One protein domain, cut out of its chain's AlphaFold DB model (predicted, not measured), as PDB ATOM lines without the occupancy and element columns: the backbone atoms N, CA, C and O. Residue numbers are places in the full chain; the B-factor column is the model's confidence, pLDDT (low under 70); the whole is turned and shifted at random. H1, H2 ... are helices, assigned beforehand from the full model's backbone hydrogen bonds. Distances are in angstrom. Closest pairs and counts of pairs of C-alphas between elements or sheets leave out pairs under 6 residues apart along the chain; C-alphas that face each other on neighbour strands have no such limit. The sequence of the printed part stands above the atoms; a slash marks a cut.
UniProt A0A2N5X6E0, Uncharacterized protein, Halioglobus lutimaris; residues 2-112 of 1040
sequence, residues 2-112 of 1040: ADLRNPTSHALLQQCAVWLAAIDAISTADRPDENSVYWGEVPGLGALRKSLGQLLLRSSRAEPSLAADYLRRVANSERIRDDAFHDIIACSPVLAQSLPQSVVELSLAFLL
ATOM      1  N   ALA A   2      -5.721  46.056 -18.291       51.91
ATOM      2  CA  ALA A   2      -6.947  45.258 -18.136       51.91
ATOM      3  C   ALA A   2      -7.232  44.787 -16.693       51.91
ATOM      4  O   ALA A   2      -8.384  44.533 -16.367       51.91
ATOM      5  N   ASP A   3      -6.215  44.733 -15.826       61.88
ATOM      6  CA  ASP A   3      -6.335  44.197 -14.458       61.88
ATOM      7  C   ASP A   3      -6.644  45.270 -13.389       61.88
ATOM      8  O   ASP A   3      -6.576  45.006 -12.191       61.88
ATOM      9  N   LEU A   4      -6.947  46.510 -13.797       70.12
ATOM     10  CA  LEU A   4      -7.178  47.628 -12.875       70.12
ATOM     11  C   LEU A   4      -8.673  47.867 -12.653       70.12
ATOM     12  O   LEU A   4      -9.423  48.094 -13.603       70.12
ATOM     13  N   ARG A   5      -9.094  47.895 -11.384       72.12
ATOM     14  CA  ARG A   5     -10.468  48.249 -11.006       72.12
ATOM     15  C   ARG A   5     -10.773  49.705 -11.340       72.12
ATOM     16  O   ARG A   5     -10.033  50.612 -10.959       72.12
ATOM     17  N   ASN A   6     -11.897  49.923 -12.014       81.69
ATOM     18  CA  ASN A   6     -12.396  51.240 -12.392       81.69
ATOM     19  C   ASN A   6     -13.883  51.343 -11.999       81.69
ATOM     20  O   ASN A   6     -14.678  50.543 -12.494       81.69
ATOM     21  N   PRO A   7     -14.287  52.328 -11.170       84.25
ATOM     22  CA  PRO A   7     -15.676  52.481 -10.723       84.25
ATOM     23  C   PRO A   7     -16.708  52.577 -11.856       84.25
ATOM     24  O   PRO A   7     -17.807  52.041 -11.742       84.25
ATOM     25  N   THR A   8     -16.360  53.222 -12.972       84.38
ATOM     26  CA  THR A   8     -17.229  53.319 -14.151       84.38
ATOM     27  C   THR A   8     -17.362  51.968 -14.848       84.38
ATOM     28  O   THR A   8     -18.463  51.577 -15.223       84.38
ATOM     29  N   SER A   9     -16.259  51.227 -14.994       82.94
ATOM     30  CA  SER A   9     -16.294  49.876 -15.568       82.94
ATOM     31  C   SER A   9     -17.085  48.908 -14.685       82.94
ATOM     32  O   SER A   9     -17.875  48.136 -15.214       82.94
ATOM     33  N   HIS A  10     -16.947  49.005 -13.360       85.81
ATOM     34  CA  HIS A  10     -17.735  48.227 -12.406       85.81
ATOM     35  C   HIS A  10     -19.240  48.482 -12.571       85.81
ATOM     36  O   HIS A  10     -20.003  47.534 -12.726       85.81
ATOM     37  N   ALA A  11     -19.670  49.749 -12.623       87.12
ATOM     38  CA  ALA A  11     -21.083  50.093 -12.807       87.12
ATOM     39  C   ALA A  11     -21.655  49.563 -14.138       87.12
ATOM     40  O   ALA A  11     -22.771  49.042 -14.173       87.12
ATOM     41  N   LEU A  12     -20.880  49.643 -15.226       87.44
ATOM     42  CA  LEU A  12     -21.274  49.090 -16.526       87.44
ATOM     43  C   LEU A  12     -21.389  47.561 -16.489       87.44
ATOM     44  O   LEU A  12     -22.380  47.010 -16.967       87.44
ATOM     45  N   LEU A  13     -20.409  46.872 -15.899       88.50
ATOM     46  CA  LEU A  13     -20.420  45.413 -15.768       88.50
ATOM     47  C   LEU A  13     -21.553  44.931 -14.856       88.50
ATOM     48  O   LEU A  13     -22.188  43.923 -15.153       88.50
ATOM     49  N   GLN A  14     -21.864  45.674 -13.793       90.94
ATOM     50  CA  GLN A  14     -23.004  45.395 -12.924       90.94
ATOM     51  C   GLN A  14     -24.323  45.476 -13.703       90.94
ATOM     52  O   GLN A  14     -25.154  44.576 -13.599       90.94
ATOM     53  N   GLN A  15     -24.496  46.501 -14.543       91.06
ATOM     54  CA  GLN A  15     -25.673  46.608 -15.407       91.06
ATOM     55  C   GLN A  15     -25.740  45.463 -16.431       91.06
ATOM     56  O   GLN A  15     -26.808  44.885 -16.637       91.06
ATOM     57  N   CYS A  16     -24.601  45.083 -17.019       89.44
ATOM     58  CA  CYS A  16     -24.510  43.929 -17.918       89.44
ATOM     59  C   CYS A  16     -24.917  42.625 -17.215       89.44
ATOM     60  O   CYS A  16     -25.639  41.818 -17.795       89.44
ATOM     61  N   ALA A  17     -24.504  42.431 -15.958       87.94
ATOM     62  CA  ALA A  17     -24.867  41.263 -15.160       87.94
ATOM     63  C   ALA A  17     -26.373  41.194 -14.876       87.94
ATOM     64  O   ALA A  17     -26.952  40.107 -14.933       87.94
ATOM     65  N   VAL A  18     -27.008  42.343 -14.613       88.88
ATOM     66  CA  VAL A  18     -28.464  42.450 -14.426       88.88
ATOM     67  C   VAL A  18     -29.206  42.088 -15.712       88.88
ATOM     68  O   VAL A  18     -30.144  41.293 -15.669       88.88
ATOM     69  N   TRP A  19     -28.775  42.619 -16.860       89.19
ATOM     70  CA  TRP A  19     -29.372  42.273 -18.153       89.19
ATOM     71  C   TRP A  19     -29.213  40.793 -18.480       89.19
ATOM     72  O   TRP A  19     -30.189  40.145 -18.841       89.19
ATOM     73  N   LEU A  20     -28.016  40.236 -18.291       86.50
ATOM     74  CA  LEU A  20     -27.765  38.824 -18.555       86.50
ATOM     75  C   LEU A  20     -28.649  37.916 -17.689       86.50
ATOM     76  O   LEU A  20     -29.257  36.987 -18.210       86.50
ATOM     77  N   ALA A  21     -28.793  38.225 -16.395       84.00
ATOM     78  CA  ALA A  21     -29.675  37.478 -15.499       84.00
ATOM     79  C   ALA A  21     -31.151  37.542 -15.931       84.00
ATOM     80  O   ALA A  21     -31.850  36.531 -15.874       84.00
ATOM     81  N   ALA A  22     -31.619  38.707 -16.391       83.38
ATOM     82  CA  ALA A  22     -32.983  38.864 -16.891       83.38
ATOM     83  C   ALA A  22     -33.224  38.061 -18.180       83.38
ATOM     84  O   ALA A  22     -34.285  37.466 -18.337       83.38
ATOM     85  N   ILE A  23     -32.233  38.001 -19.076       81.88
ATOM     86  CA  ILE A  23     -32.306  37.218 -20.318       81.88
ATOM     87  C   ILE A  23     -32.289  35.712 -20.023       81.88
ATOM     88  O   ILE A  23     -33.067  34.960 -20.612       81.88
ATOM     89  N   ASP A  24     -31.424  35.256 -19.113       76.38
ATOM     90  CA  ASP A  24     -31.327  33.840 -18.734       76.38
ATOM     91  C   ASP A  24     -32.658  33.318 -18.152       76.38
ATOM     92  O   ASP A  24     -33.084  32.209 -18.493       76.38
ATOM     93  N   ALA A  25     -33.356  34.147 -17.363       75.25
ATOM     94  CA  ALA A  25     -34.636  33.821 -16.728       75.25
ATOM     95  C   ALA A  25     -35.786  33.549 -17.719       75.25
ATOM     96  O   ALA A  25     -36.713  32.805 -17.397       75.25
ATOM     97  N   ILE A  26     -35.715  34.084 -18.944       71.44
ATOM     98  CA  ILE A  26     -36.710  33.823 -20.000       71.44
ATOM     99  C   ILE A  26     -36.700  32.345 -20.394       71.44
ATOM    100  O   ILE A  26     -37.743  31.774 -20.697       71.44
ATOM    101  N   SER A  27     -35.522  31.709 -20.388       58.19
ATOM    102  CA  SER A  27     -35.382  30.312 -20.818       58.19
ATOM    103  C   SER A  27     -35.900  29.291 -19.800       58.19
ATOM    104  O   SER A  27     -36.096  28.136 -20.159       58.19
ATOM    105  N   THR A  28     -36.147  29.720 -18.559       54.16
ATOM    106  CA  THR A  28     -36.580  28.872 -17.437       54.16
ATOM    107  C   THR A  28     -38.058  29.048 -17.065       54.16
ATOM    108  O   THR A  28     -38.533  28.398 -16.140       54.16
ATOM    109  N   ALA A  29     -38.792  29.950 -17.727       57.31
ATOM    110  CA  ALA A  29     -40.178  30.262 -17.380       57.31
ATOM    111  C   ALA A  29     -41.188  29.417 -18.185       57.31
ATOM    112  O   ALA A  29     -41.218  29.470 -19.411       57.31
ATOM    113  N   ASP A  30     -42.093  28.715 -17.490       46.59
ATOM    114  CA  ASP A  30     -43.182  27.915 -18.089       46.59
ATOM    115  C   ASP A  30     -44.247  28.753 -18.832       46.59
ATOM    116  O   ASP A  30     -45.099  28.216 -19.548       46.59
ATOM    117  N   ARG A  31     -44.253  30.081 -18.642       46.44
ATOM    118  CA  ARG A  31     -45.178  31.021 -19.295       46.44
ATOM    119  C   ARG A  31     -44.471  32.339 -19.616       46.44
ATOM    120  O   ARG A  31     -43.687  32.796 -18.788       46.44
ATOM    121  N   PRO A  32     -44.784  32.980 -20.757       51.25
ATOM    122  CA  PRO A  32     -44.259  34.304 -21.067       51.25
ATOM    123  C   PRO A  32     -44.770  35.325 -20.040       51.25
ATOM    124  O   PRO A  32     -45.980  35.477 -19.857       51.25
ATOM    125  N   ASP A  33     -43.844  35.993 -19.356       62.47
ATOM    126  CA  ASP A  33     -44.091  37.125 -18.461       62.47
ATOM    127  C   ASP A  33     -43.845  38.468 -19.188       62.47
ATOM    128  O   ASP A  33     -43.434  38.501 -20.349       62.47
ATOM    129  N   GLU A  34     -44.106  39.604 -18.529       56.66
ATOM    130  CA  GLU A  34     -43.874  40.938 -19.123       56.66
ATOM    131  C   GLU A  34     -42.392  41.172 -19.496       56.66
ATOM    132  O   GLU A  34     -42.104  41.867 -20.472       56.66
ATOM    133  N   ASN A  35     -41.448  40.538 -18.787       62.09
ATOM    134  CA  ASN A  35     -40.018  40.605 -19.103       62.09
ATOM    135  C   ASN A  35     -39.659  39.824 -20.379       62.09
ATOM    136  O   ASN A  35     -38.836  40.287 -21.169       62.09
ATOM    137  N   SER A  36     -40.283  38.667 -20.609       63.16
ATOM    138  CA  SER A  36     -40.144  37.864 -21.829       63.16
ATOM    139  C   SER A  36     -40.577  38.644 -23.074       63.16
ATOM    140  O   SER A  36     -39.908  38.572 -24.105       63.16
ATOM    141  N   VAL A  37     -41.637  39.454 -22.962       67.81
ATOM    142  CA  VAL A  37     -42.111  40.325 -24.050       67.81
ATOM    143  C   VAL A  37     -41.104  41.443 -24.345       67.81
ATOM    144  O   VAL A  37     -40.738  41.622 -25.501       67.81
ATOM    145  N   TYR A  38     -40.589  42.128 -23.316       75.88
ATOM    146  CA  TYR A  38     -39.592  43.200 -23.468       75.88
ATOM    147  C   TYR A  38     -38.308  42.728 -24.170       75.88
ATOM    148  O   TYR A  38     -37.836  43.353 -25.117       75.88
ATOM    149  N   TRP A  39     -37.739  41.598 -23.741       78.69
ATOM    150  CA  TRP A  39     -36.527  41.058 -24.366       78.69
ATOM    151  C   TRP A  39     -36.796  40.407 -25.727       78.69
ATOM    152  O   TRP A  39     -35.895  40.362 -26.563       78.69
ATOM    153  N   GLY A  40     -38.024  39.940 -25.971       67.50
ATOM    154  CA  GLY A  40     -38.462  39.422 -27.268       67.50
ATOM    155  C   GLY A  40     -38.481  40.476 -28.382       67.50
ATOM    156  O   GLY A  40     -38.372  40.114 -29.552       67.50
ATOM    157  N   GLU A  41     -38.559  41.765 -28.038       77.31
ATOM    158  CA  GLU A  41     -38.455  42.883 -28.988       77.31
ATOM    159  C   GLU A  41     -37.003  43.202 -29.392       77.31
ATOM    160  O   GLU A  41     -36.780  43.920 -30.369       77.31
ATOM    161  N   VAL A  42     -36.001  42.664 -28.681       75.38
ATOM    162  CA  VAL A  42     -34.581  42.931 -28.955       75.38
ATOM    163  C   VAL A  42     -34.079  42.042 -30.103       75.38
ATOM    164  O   VAL A  42     -33.988  40.817 -29.946       75.38
ATOM    165  N   PRO A  43     -33.687  42.617 -31.258       70.81
ATOM    166  CA  PRO A  43     -33.139  41.837 -32.360       70.81
ATOM    167  C   PRO A  43     -31.795  41.212 -31.960       70.81
ATOM    168  O   PRO A  43     -30.947  41.855 -31.348       70.81
ATOM    169  N   GLY A  44     -31.582  39.939 -32.310       72.00
ATOM    170  CA  GLY A  44     -30.307  39.261 -32.047       72.00
ATOM    171  C   GLY A  44     -30.035  38.945 -30.570       72.00
ATOM    172  O   GLY A  44     -28.872  38.841 -30.178       72.00
ATOM    173  N   LEU A  45     -31.077  38.747 -29.753       78.12
ATOM    174  CA  LEU A  45     -30.976  38.490 -28.306       78.12
ATOM    175  C   LEU A  45     -29.943  37.411 -27.917       78.12
ATOM    176  O   LEU A  45     -29.240  37.562 -26.920       78.12
ATOM    177  N   GLY A  46     -29.798  36.345 -28.713       72.31
ATOM    178  CA  GLY A  46     -28.783  35.307 -28.482       72.31
ATOM    179  C   GLY A  46     -27.340  35.820 -28.601       72.31
ATOM    180  O   GLY A  46     -26.501  35.501 -27.760       72.31
ATOM    181  N   ALA A  47     -27.058  36.669 -29.594       74.06
ATOM    182  CA  ALA A  47     -25.743  37.283 -29.781       74.06
ATOM    183  C   ALA A  47     -25.436  38.312 -28.680       74.06
ATOM    184  O   ALA A  47     -24.306  38.378 -28.189       74.06
ATOM    185  N   LEU A  48     -26.454  39.063 -28.241       81.44
ATOM    186  CA  LEU A  48     -26.337  39.971 -27.101       81.44
ATOM    187  C   LEU A  48     -26.033  39.195 -25.814       81.44
ATOM    188  O   LEU A  48     -25.072  39.523 -25.121       81.44
ATOM    189  N   ARG A  49     -26.792  38.128 -25.527       82.69
ATOM    190  CA  ARG A  49     -26.560  37.233 -24.382       82.69
ATOM    191  C   ARG A  49     -25.118  36.723 -24.363       82.69
ATOM    192  O   ARG A  49     -24.437  36.857 -23.348       82.69
ATOM    193  N   LYS A  50     -24.639  36.199 -25.497       80.88
ATOM    194  CA  LYS A  50     -23.261  35.715 -25.658       80.88
ATOM    195  C   LYS A  50     -22.228  36.813 -25.397       80.88
ATOM    196  O   LYS A  50     -21.290  36.598 -24.633       80.88
ATOM    197  N   SER A  51     -22.422  38.001 -25.968       82.31
ATOM    198  CA  SER A  51     -21.505  39.136 -25.798       82.31
ATOM    199  C   SER A  51     -21.446  39.627 -24.348       82.31
ATOM    200  O   SER A  51     -20.359  39.880 -23.832       82.31
ATOM    201  N   LEU A  52     -22.595  39.714 -23.666       86.50
ATOM    202  CA  LEU A  52     -22.667  40.079 -22.246       86.50
ATOM    203  C   LEU A  52     -21.963  39.038 -21.365       86.50
ATOM    204  O   LEU A  52     -21.190  39.413 -20.482       86.50
ATOM    205  N   GLY A  53     -22.174  37.746 -21.638       85.31
ATOM    206  CA  GLY A  53     -21.470  36.653 -20.968       85.31
ATOM    207  C   GLY A  53     -19.953  36.757 -21.151       85.31
ATOM    208  O   GLY A  53     -19.218  36.839 -20.170       85.31
ATOM    209  N   GLN A  54     -19.475  36.855 -22.395       85.00
ATOM    210  CA  GLN A  54     -18.045  36.992 -22.699       85.00
ATOM    211  C   GLN A  54     -17.417  38.233 -22.054       85.00
ATOM    212  O   GLN A  54     -16.286  38.166 -21.571       85.00
ATOM    213  N   LEU A  55     -18.131  39.362 -22.028       85.94
ATOM    214  CA  LEU A  55     -17.655  40.589 -21.396       85.94
ATOM    215  C   LEU A  55     -17.435  40.391 -19.891       85.94
ATOM    216  O   LEU A  55     -16.377  40.758 -19.379       85.94
ATOM    217  N   LEU A  56     -18.401  39.774 -19.200       87.56
ATOM    218  CA  LEU A  56     -18.284  39.471 -17.774       87.56
ATOM    219  C   LEU A  56     -17.134  38.496 -17.506       87.56
ATOM    220  O   LEU A  56     -16.291  38.777 -16.654       87.56
ATOM    221  N   LEU A  57     -17.044  37.402 -18.267       88.44
ATOM    222  CA  LEU A  57     -16.001  36.388 -18.090       88.44
ATOM    223  C   LEU A  57     -14.596  36.949 -18.341       88.44
ATOM    224  O   LEU A  57     -13.696  36.724 -17.540       88.44
ATOM    225  N   ARG A  58     -14.398  37.749 -19.397       84.81
ATOM    226  CA  ARG A  58     -13.101  38.399 -19.681       84.81
ATOM    227  C   ARG A  58     -12.708  39.429 -18.620       84.81
ATOM    228  O   ARG A  58     -11.526  39.729 -18.474       84.81
ATOM    229  N   SER A  59     -13.681  39.973 -17.888       85.50
ATOM    230  CA  SER A  59     -13.450  40.930 -16.801       85.50
ATOM    231  C   SER A  59     -13.154  40.281 -15.443       85.50
ATOM    232  O   SER A  59     -12.908  41.003 -14.476       85.50
ATOM    233  N   SER A  60     -13.123  38.944 -15.355       87.19
ATOM    234  CA  SER A  60     -13.019  38.204 -14.088       87.19
ATOM    235  C   SER A  60     -11.779  38.544 -13.253       87.19
ATOM    236  O   SER A  60     -11.836  38.479 -12.029       87.19
ATOM    237  N   ARG A  61     -10.664  38.950 -13.876       84.19
ATOM    238  CA  ARG A  61      -9.461  39.395 -13.147       84.19
ATOM    239  C   ARG A  61      -9.680  40.705 -12.383       84.19
ATOM    240  O   ARG A  61      -9.172  40.854 -11.276       84.19
ATOM    241  N   ALA A  62     -10.435  41.645 -12.952       84.88
ATOM    242  CA  ALA A  62     -10.714  42.937 -12.325       84.88
ATOM    243  C   ALA A  62     -11.937  42.867 -11.387       84.88
ATOM    244  O   ALA A  62     -11.893  43.378 -10.262       84.88
ATOM    245  N   GLU A  63     -13.001  42.194 -11.836       86.12
ATOM    246  CA  GLU A  63     -14.307  42.088 -11.171       86.12
ATOM    247  C   GLU A  63     -14.730  40.609 -10.981       86.12
ATOM    248  O   GLU A  63     -15.693  40.142 -11.596       86.12
ATOM    249  N   PRO A  64     -14.028  39.840 -10.124       87.00
ATOM    250  CA  PRO A  64     -14.251  38.397  -9.981       87.00
ATOM    251  C   PRO A  64     -15.639  38.034  -9.444       87.00
ATOM    252  O   PRO A  64     -16.172  36.989  -9.802       87.00
ATOM    253  N   SER A  65     -16.260  38.881  -8.617       88.94
ATOM    254  CA  SER A  65     -17.574  38.593  -8.024       88.94
ATOM    255  C   SER A  65     -18.685  38.489  -9.071       88.94
ATOM    256  O   SER A  65     -19.477  37.554  -9.022       88.94
ATOM    257  N   LEU A  66     -18.715  39.400 -10.050       89.44
ATOM    258  CA  LEU A  66     -19.745  39.414 -11.096       89.44
ATOM    259  C   LEU A  66     -19.649  38.181 -12.005       89.44
ATOM    260  O   LEU A  66     -20.669  37.584 -12.349       89.44
ATOM    261  N   ALA A  67     -18.424  37.784 -12.363       89.25
ATOM    262  CA  ALA A  67     -18.180  36.575 -13.141       89.25
ATOM    263  C   ALA A  67     -18.501  35.306 -12.331       89.25
ATOM    264  O   ALA A  67     -19.161  34.410 -12.852       89.25
ATOM    265  N   ALA A  68     -18.119  35.245 -11.049       90.25
ATOM    266  CA  ALA A  68     -18.438  34.118 -10.170       90.25
ATOM    267  C   ALA A  68     -19.952  33.930  -9.992       90.25
ATOM    268  O   ALA A  68     -20.447  32.806 -10.058       90.25
ATOM    269  N   ASP A  69     -20.701  35.021  -9.814       89.56
ATOM    270  CA  ASP A  69     -22.159  34.962  -9.692       89.56
ATOM    271  C   ASP A  69     -22.822  34.496 -10.993       89.56
ATOM    272  O   ASP A  69     -23.804  33.757 -10.943       89.56
ATOM    273  N   TYR A  70     -22.285  34.878 -12.156       89.94
ATOM    274  CA  TYR A  70     -22.751  34.346 -13.437       89.94
ATOM    275  C   TYR A  70     -22.488  32.839 -13.560       89.94
ATOM    276  O   TYR A  70     -23.427  32.090 -13.821       89.94
ATOM    277  N   LEU A  71     -21.258  32.382 -13.296       90.38
ATOM    278  CA  LEU A  71     -20.903  30.959 -13.350       90.38
ATOM    279  C   LEU A  71     -21.762  30.119 -12.397       90.38
ATOM    280  O   LEU A  71     -22.278  29.080 -12.798       90.38
ATOM    281  N   ARG A  72     -21.996  30.604 -11.169       90.38
ATOM    282  CA  ARG A  72     -22.851  29.927 -10.183       90.38
ATOM    283  C   ARG A  72     -24.300  29.803 -10.661       90.38
ATOM    284  O   ARG A  72     -24.922  28.768 -10.444       90.38
ATOM    285  N   ARG A  73     -24.851  30.833 -11.316       88.12
ATOM    286  CA  ARG A  73     -26.205  30.756 -11.899       88.12
ATOM    287  C   ARG A  73     -26.291  29.703 -12.997       88.12
ATOM    288  O   ARG A  73     -27.278  28.979 -13.039       88.12
ATOM    289  N   VAL A  74     -25.279  29.621 -13.863       87.31
ATOM    290  CA  VAL A  74     -25.246  28.620 -14.940       87.31
ATOM    291  C   VAL A  74     -25.094  27.212 -14.363       87.31
ATOM    292  O   VAL A  74     -25.855  26.332 -14.746       87.31
ATOM    293  N   ALA A  75     -24.183  27.011 -13.406       87.38
ATOM    294  CA  ALA A  75     -23.943  25.713 -12.771       87.38
ATOM    295  C   ALA A  75     -25.169  25.169 -12.009       87.38
ATOM    296  O   ALA A  75     -25.370  23.963 -11.961       87.38
ATOM    297  N   ASN A  76     -26.008  26.050 -11.453       87.00
ATOM    298  CA  ASN A  76     -27.236  25.674 -10.743       87.00
ATOM    299  C   ASN A  76     -28.463  25.509 -11.662       87.00
ATOM    300  O   ASN A  76     -29.580  25.355 -11.165       87.00
ATOM    301  N   SER A  77     -28.300  25.612 -12.983       83.19
ATOM    302  CA  SER A  77     -29.398  25.399 -13.926       83.19
ATOM    303  C   SER A  77     -29.743  23.911 -14.021       83.19
ATOM    304  O   SER A  77     -28.845  23.080 -14.080       83.19
ATOM    305  N   GLU A  78     -31.036  23.574 -14.104       74.44
ATOM    306  CA  GLU A  78     -31.503  22.185 -14.281       74.44
ATOM    307  C   GLU A  78     -30.928  21.537 -15.551       74.44
ATOM    308  O   GLU A  78     -30.702  20.331 -15.593       74.44
ATOM    309  N   ARG A  79     -30.651  22.344 -16.585       76.50
ATOM    310  CA  ARG A  79     -29.984  21.889 -17.803       76.50
ATOM    311  C   ARG A  79     -29.034  22.949 -18.342       76.50
ATOM    312  O   ARG A  79     -29.457  23.976 -18.877       76.50
ATOM    313  N   ILE A  80     -27.741  22.652 -18.286       83.56
ATOM    314  CA  ILE A  80     -26.707  23.454 -18.937       83.56
ATOM    315  C   ILE A  80     -26.724  23.132 -20.436       83.56
ATOM    316  O   ILE A  80     -26.693  21.971 -20.835       83.56
ATOM    317  N   ARG A  81     -26.812  24.159 -21.284       77.38
ATOM    318  CA  ARG A  81     -26.749  23.977 -22.739       77.38
ATOM    319  C   ARG A  81     -25.304  23.793 -23.199       77.38
ATOM    320  O   ARG A  81     -24.428  24.533 -22.751       77.38
ATOM    321  N   ASP A  82     -25.090  22.898 -24.160       78.00
ATOM    322  CA  ASP A  82     -23.757  22.576 -24.691       78.00
ATOM    323  C   ASP A  82     -23.027  23.801 -25.262       78.00
ATOM    324  O   ASP A  82     -21.832  23.983 -25.035       78.00
ATOM    325  N   ASP A  83     -23.750  24.681 -25.963       74.94
ATOM    326  CA  ASP A  83     -23.196  25.910 -26.537       74.94
ATOM    327  C   ASP A  83     -22.785  26.925 -25.463       74.94
ATOM    328  O   ASP A  83     -21.736  27.558 -25.570       74.94
ATOM    329  N   ALA A  84     -23.579  27.039 -24.396       80.06
ATOM    330  CA  ALA A  84     -23.265  27.899 -23.262       80.06
ATOM    331  C   ALA A  84     -22.036  27.390 -22.493       80.06
ATOM    332  O   ALA A  84     -21.166  28.185 -22.144       80.06
ATOM    333  N   PHE A  85     -21.936  26.076 -22.264       86.81
ATOM    334  CA  PHE A  85     -20.756  25.476 -21.644       86.81
ATOM    335  C   PHE A  85     -19.500  25.716 -22.492       86.81
ATOM    336  O   PHE A  85     -18.497  26.206 -21.974       86.81
ATOM    337  N   HIS A  86     -19.580  25.462 -23.803       84.12
ATOM    338  CA  HIS A  86     -18.480  25.687 -24.740       84.12
ATOM    339  C   HIS A  86     -17.982  27.142 -24.718       84.12
ATOM    340  O   HIS A  86     -16.785  27.393 -24.577       84.12
ATOM    341  N   ASP A  87     -18.900  28.111 -24.788       83.06
ATOM    342  CA  ASP A  87     -18.558  29.537 -24.779       83.06
ATOM    343  C   ASP A  87     -17.899  29.988 -23.463       83.06
ATOM    344  O   ASP A  87     -17.015  30.850 -23.474       83.06
ATOM    345  N   ILE A  88     -18.305  29.409 -22.325       87.94
ATOM    346  CA  ILE A  88     -17.714  29.712 -21.017       87.94
ATOM    347  C   ILE A  88     -16.319  29.092 -20.893       87.94
ATOM    348  O   ILE A  88     -15.375  29.778 -20.499       87.94
ATOM    349  N   ILE A  89     -16.173  27.815 -21.250       89.31
ATOM    350  CA  ILE A  89     -14.914  27.072 -21.124       89.31
ATOM    351  C   ILE A  89     -13.852  27.594 -22.098       89.31
ATOM    352  O   ILE A  89     -12.667  27.567 -21.771       89.31
ATOM    353  N   ALA A  90     -14.240  28.205 -23.222       86.62
ATOM    354  CA  ALA A  90     -13.319  28.956 -24.078       86.62
ATOM    355  C   ALA A  90     -12.636  30.139 -23.353       86.62
ATOM    356  O   ALA A  90     -11.575  30.601 -23.773       86.62
ATOM    357  N   CYS A  91     -13.209  30.635 -22.248       88.31
ATOM    358  CA  CYS A  91     -12.599  31.660 -21.396       88.31
ATOM    359  C   CYS A  91     -11.711  31.082 -20.271       88.31
ATOM    360  O   CYS A  91     -11.207  31.855 -19.448       88.31
ATOM    361  N   SER A  92     -11.479  29.762 -20.225       90.50
ATOM    362  CA  SER A  92     -10.675  29.101 -19.181       90.50
ATOM    363  C   SER A  92      -9.271  29.682 -18.971       90.50
ATOM    364  O   SER A  92      -8.906  29.820 -17.804       90.50
ATOM    365  N   PRO A  93      -8.520  30.156 -19.993       90.75
ATOM    366  CA  PRO A  93      -7.207  30.778 -19.770       90.75
ATOM    367  C   PRO A  93      -7.223  31.977 -18.812       90.75
ATOM    368  O   PRO A  93      -6.240  32.260 -18.127       90.75
ATOM    369  N   VAL A  94      -8.347  32.696 -18.744       88.88
ATOM    370  CA  VAL A  94      -8.538  33.810 -17.804       88.88
ATOM    371  C   VAL A  94      -9.189  33.313 -16.513       88.88
ATOM    372  O   VAL A  94      -8.748  33.673 -15.419       88.88
ATOM    373  N   LEU A  95     -10.217  32.468 -16.631       91.44
ATOM    374  CA  LEU A  95     -11.007  32.003 -15.492       91.44
ATOM    375  C   LEU A  95     -10.219  31.089 -14.552       91.44
ATOM    376  O   LEU A  95     -10.385  31.217 -13.344       91.44
ATOM    377  N   ALA A  96      -9.324  30.243 -15.063       91.81
ATOM    378  CA  ALA A  96      -8.475  29.369 -14.254       91.81
ATOM    379  C   ALA A  96      -7.558  30.157 -13.304       91.81
ATOM    380  O   ALA A  96      -7.239  29.679 -12.225       91.81
ATOM    381  N   GLN A  97      -7.175  31.384 -13.663       89.88
ATOM    382  CA  GLN A  97      -6.327  32.233 -12.820       89.88
ATOM    383  C   GLN A  97      -7.128  33.032 -11.787       89.88
ATOM    384  O   GLN A  97      -6.641  33.296 -10.691       89.88
ATOM    385  N   SER A  98      -8.346  33.463 -12.133       91.25
ATOM    386  CA  SER A  98      -9.158  34.334 -11.268       91.25
ATOM    387  C   SER A  98     -10.197  33.596 -10.421       91.25
ATOM    388  O   SER A  98     -10.519  34.042  -9.325       91.25
ATOM    389  N   LEU A  99     -10.781  32.521 -10.958       93.94
ATOM    390  CA  LEU A  99     -11.956  31.811 -10.438       93.94
ATOM    391  C   LEU A  99     -11.857  30.282 -10.669       93.94
ATOM    392  O   LEU A  99     -12.818  29.683 -11.162       93.94
ATOM    393  N   PRO A 100     -10.735  29.619 -10.321       94.62
ATOM    394  CA  PRO A 100     -10.540  28.194 -10.611       94.62
ATOM    395  C   PRO A 100     -11.635  27.310 -10.001       94.62
ATOM    396  O   PRO A 100     -12.171  26.434 -10.674       94.62
ATOM    397  N   GLN A 101     -12.049  27.596  -8.763       95.50
ATOM    398  CA  GLN A 101     -13.114  26.857  -8.077       95.50
ATOM    399  C   GLN A 101     -14.450  26.892  -8.838       95.50
ATOM    400  O   GLN A 101     -15.103  25.861  -8.968       95.50
ATOM    401  N   SER A 102     -14.839  28.045  -9.390       94.38
ATOM    402  CA  SER A 102     -16.091  28.170 -10.151       94.38
ATOM    403  C   SER A 102     -16.036  27.448 -11.498       94.38
ATOM    404  O   SER A 102     -17.059  26.945 -11.956       94.38
ATOM    405  N   VAL A 103     -14.858  27.368 -12.131       94.50
ATOM    406  CA  VAL A 103     -14.664  26.568 -13.353       94.50
ATOM    407  C   VAL A 103     -14.823  25.081 -13.044       94.50
ATOM    408  O   VAL A 103     -15.507  24.381 -13.791       94.50
ATOM    409  N   VAL A 104     -14.249  24.603 -11.934       96.00
ATOM    410  CA  VAL A 104     -14.409  23.210 -11.486       96.00
ATOM    411  C   VAL A 104     -15.874  22.894 -11.198       96.00
ATOM    412  O   VAL A 104     -16.382  21.904 -11.709       96.00
ATOM    413  N   GLU A 105     -16.573  23.741 -10.442       95.44
ATOM    414  CA  GLU A 105     -17.995  23.545 -10.115       95.44
ATOM    415  C   GLU A 105     -18.881  23.491 -11.365       95.44
ATOM    416  O   GLU A 105     -19.700  22.583 -11.492       95.44
ATOM    417  N   LEU A 106     -18.680  24.409 -12.318       93.75
ATOM    418  CA  LEU A 106     -19.401  24.389 -13.592       93.75
ATOM    419  C   LEU A 106     -19.097  23.120 -14.400       93.75
ATOM    420  O   LEU A 106     -19.999  22.530 -14.987       93.75
ATOM    421  N   SER A 107     -17.827  22.712 -14.441       94.25
ATOM    422  CA  SER A 107     -17.394  21.534 -15.198       94.25
ATOM    423  C   SER A 107     -17.966  20.252 -14.614       94.25
ATOM    424  O   SER A 107     -18.443  19.418 -15.370       94.25
ATOM    425  N   LEU A 108     -17.993  20.112 -13.287       94.88
ATOM    426  CA  LEU A 108     -18.631  18.973 -12.624       94.88
ATOM    427  C   LEU A 108     -20.142  18.954 -12.875       94.88
ATOM    428  O   LEU A 108     -20.674  17.909 -13.228       94.88
ATOM    429  N   ALA A 109     -20.817  20.103 -12.771       92.81
ATOM    430  CA  ALA A 109     -22.256  20.199 -13.028       92.81
ATOM    431  C   ALA A 109     -22.640  19.845 -14.476       92.81
ATOM    432  O   ALA A 109     -23.744  19.368 -14.717       92.81
ATOM    433  N   PHE A 110     -21.747  20.085 -15.443       92.12
ATOM    434  CA  PHE A 110     -21.978  19.747 -16.849       92.12
ATOM    435  C   PHE A 110     -21.564  18.313 -17.203       92.12
ATOM    436  O   PHE A 110     -22.269  17.647 -17.955       92.12
ATOM    437  N   LEU A 111     -20.406  17.854 -16.716       93.38
ATOM    438  CA  LEU A 111     -19.795  16.589 -17.135       93.38
ATOM    439  C   LEU A 111     -20.319  15.377 -16.363       93.38
ATOM    440  O   LEU A 111     -20.256  14.273 -16.895       93.38
ATOM    441  N   LEU A 112     -20.789  15.536 -15.124       93.88
ATOM    442  CA  LEU A 112     -21.315  14.413 -14.350       93.88
ATOM    443  C   LEU A 112     -22.754  14.116 -14.779       93.88
ATOM    444  O   LEU A 112     -23.670  14.897 -14.530       93.88
TER     445      LEU A 112
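What this domain is: This is residues 2 to 112 of the 1040 residues of an uncharacterized protein of Halioglobus lutimaris (UniProt A0A2N5X6E0). Three helices, H1, H4 and H7, run the same way side by side in a row, and two more, H3 and H5, lie over one face of that row as a second, looser layer. Short H6 closes the end where H3 ends and H4 and H7 begin, while short H2 sits out at the far end of H1 and touches no other helix. The printed part has 111 residues with seven named helices, H1 to H7 in chain order, and no named strand; its class is all helix. It is compact, with a radius of gyration of the C-alphas of 14.1 A, yet flat in outline, spanning 39 by 39 by 19 A.

How they stand to each other: Start at H1, residues 7 to 26, the longest helix. With residues 13 to 21 alone it touches residues 66 to 70 of H4, residues 64 to 75, at a shallow tilt of 8 degrees; the closest C-alphas, of Ala 17 and Leu 66, are 6.8 A apart. Look next at H7, residues 100 to 111, which touches H4 at a shallow tilt of 13 degrees, the same way, with the C-alphas of Ala 75 and Leu 106 closest at 4.8 A. The hub is H3, residues 45 to 58, touching four helices. It touches H1 at a steep tilt of 43 degrees, opposite ways, the closest C-alphas being those of Cys 16 and Leu 52 at 6.1 A. H5, residues 82 to 89, touches H3 at a shallow tilt of 25 degrees, the same way, closest at C-alphas 54 and 88, 7.5 A apart; H4 and H5 are near each other. H6, residues 92 to 98, touches residues 57 to 58 of H3, closest at C-alphas 94 and 58, 6.7 A apart. H6 and H7 form a helical hairpin and only just touch, with 3 pairs of C-alphas within 8 A, Ala 96 and Val 103 closest at 6.9 A. H2, residues 34 to 40, touches residues 22 to 26 of H1, about perpendicular at 79 degrees, with the C-alphas of Ile 26 and Ser 36 closest at 5.6 A. Of 8 touching pairs, 3 are at a shallow tilt: the packing is part aligned, part crossed. In H2, H3, H4, H5 and H7 every O i to N i+4 pair is within hydrogen-bond range; in H1 it is 15 of 16, in H6 2 of 3.

Where its parts are: Find C-alpha 7 at (-15.676, 52.481, -10.723); from there H1 runs 29.6 A to C-alpha 26. H3 begins at C-alpha 45, (-30.976, 38.490, -28.306), and spans 19.8 A. H4 and H7 each span 16.2 A, and H7 ends at C-alpha 111, (-19.795, 16.589, -17.135).

The domain as a whole: The C-alphas of Leu 4 and Arg 31 are farthest apart, at 42.0 A. The printed part has no cut and no long link. The mean pLDDT of the printed part is 82.0; look for values under 70 at residues 2 to 3, 27 to 37 and 40.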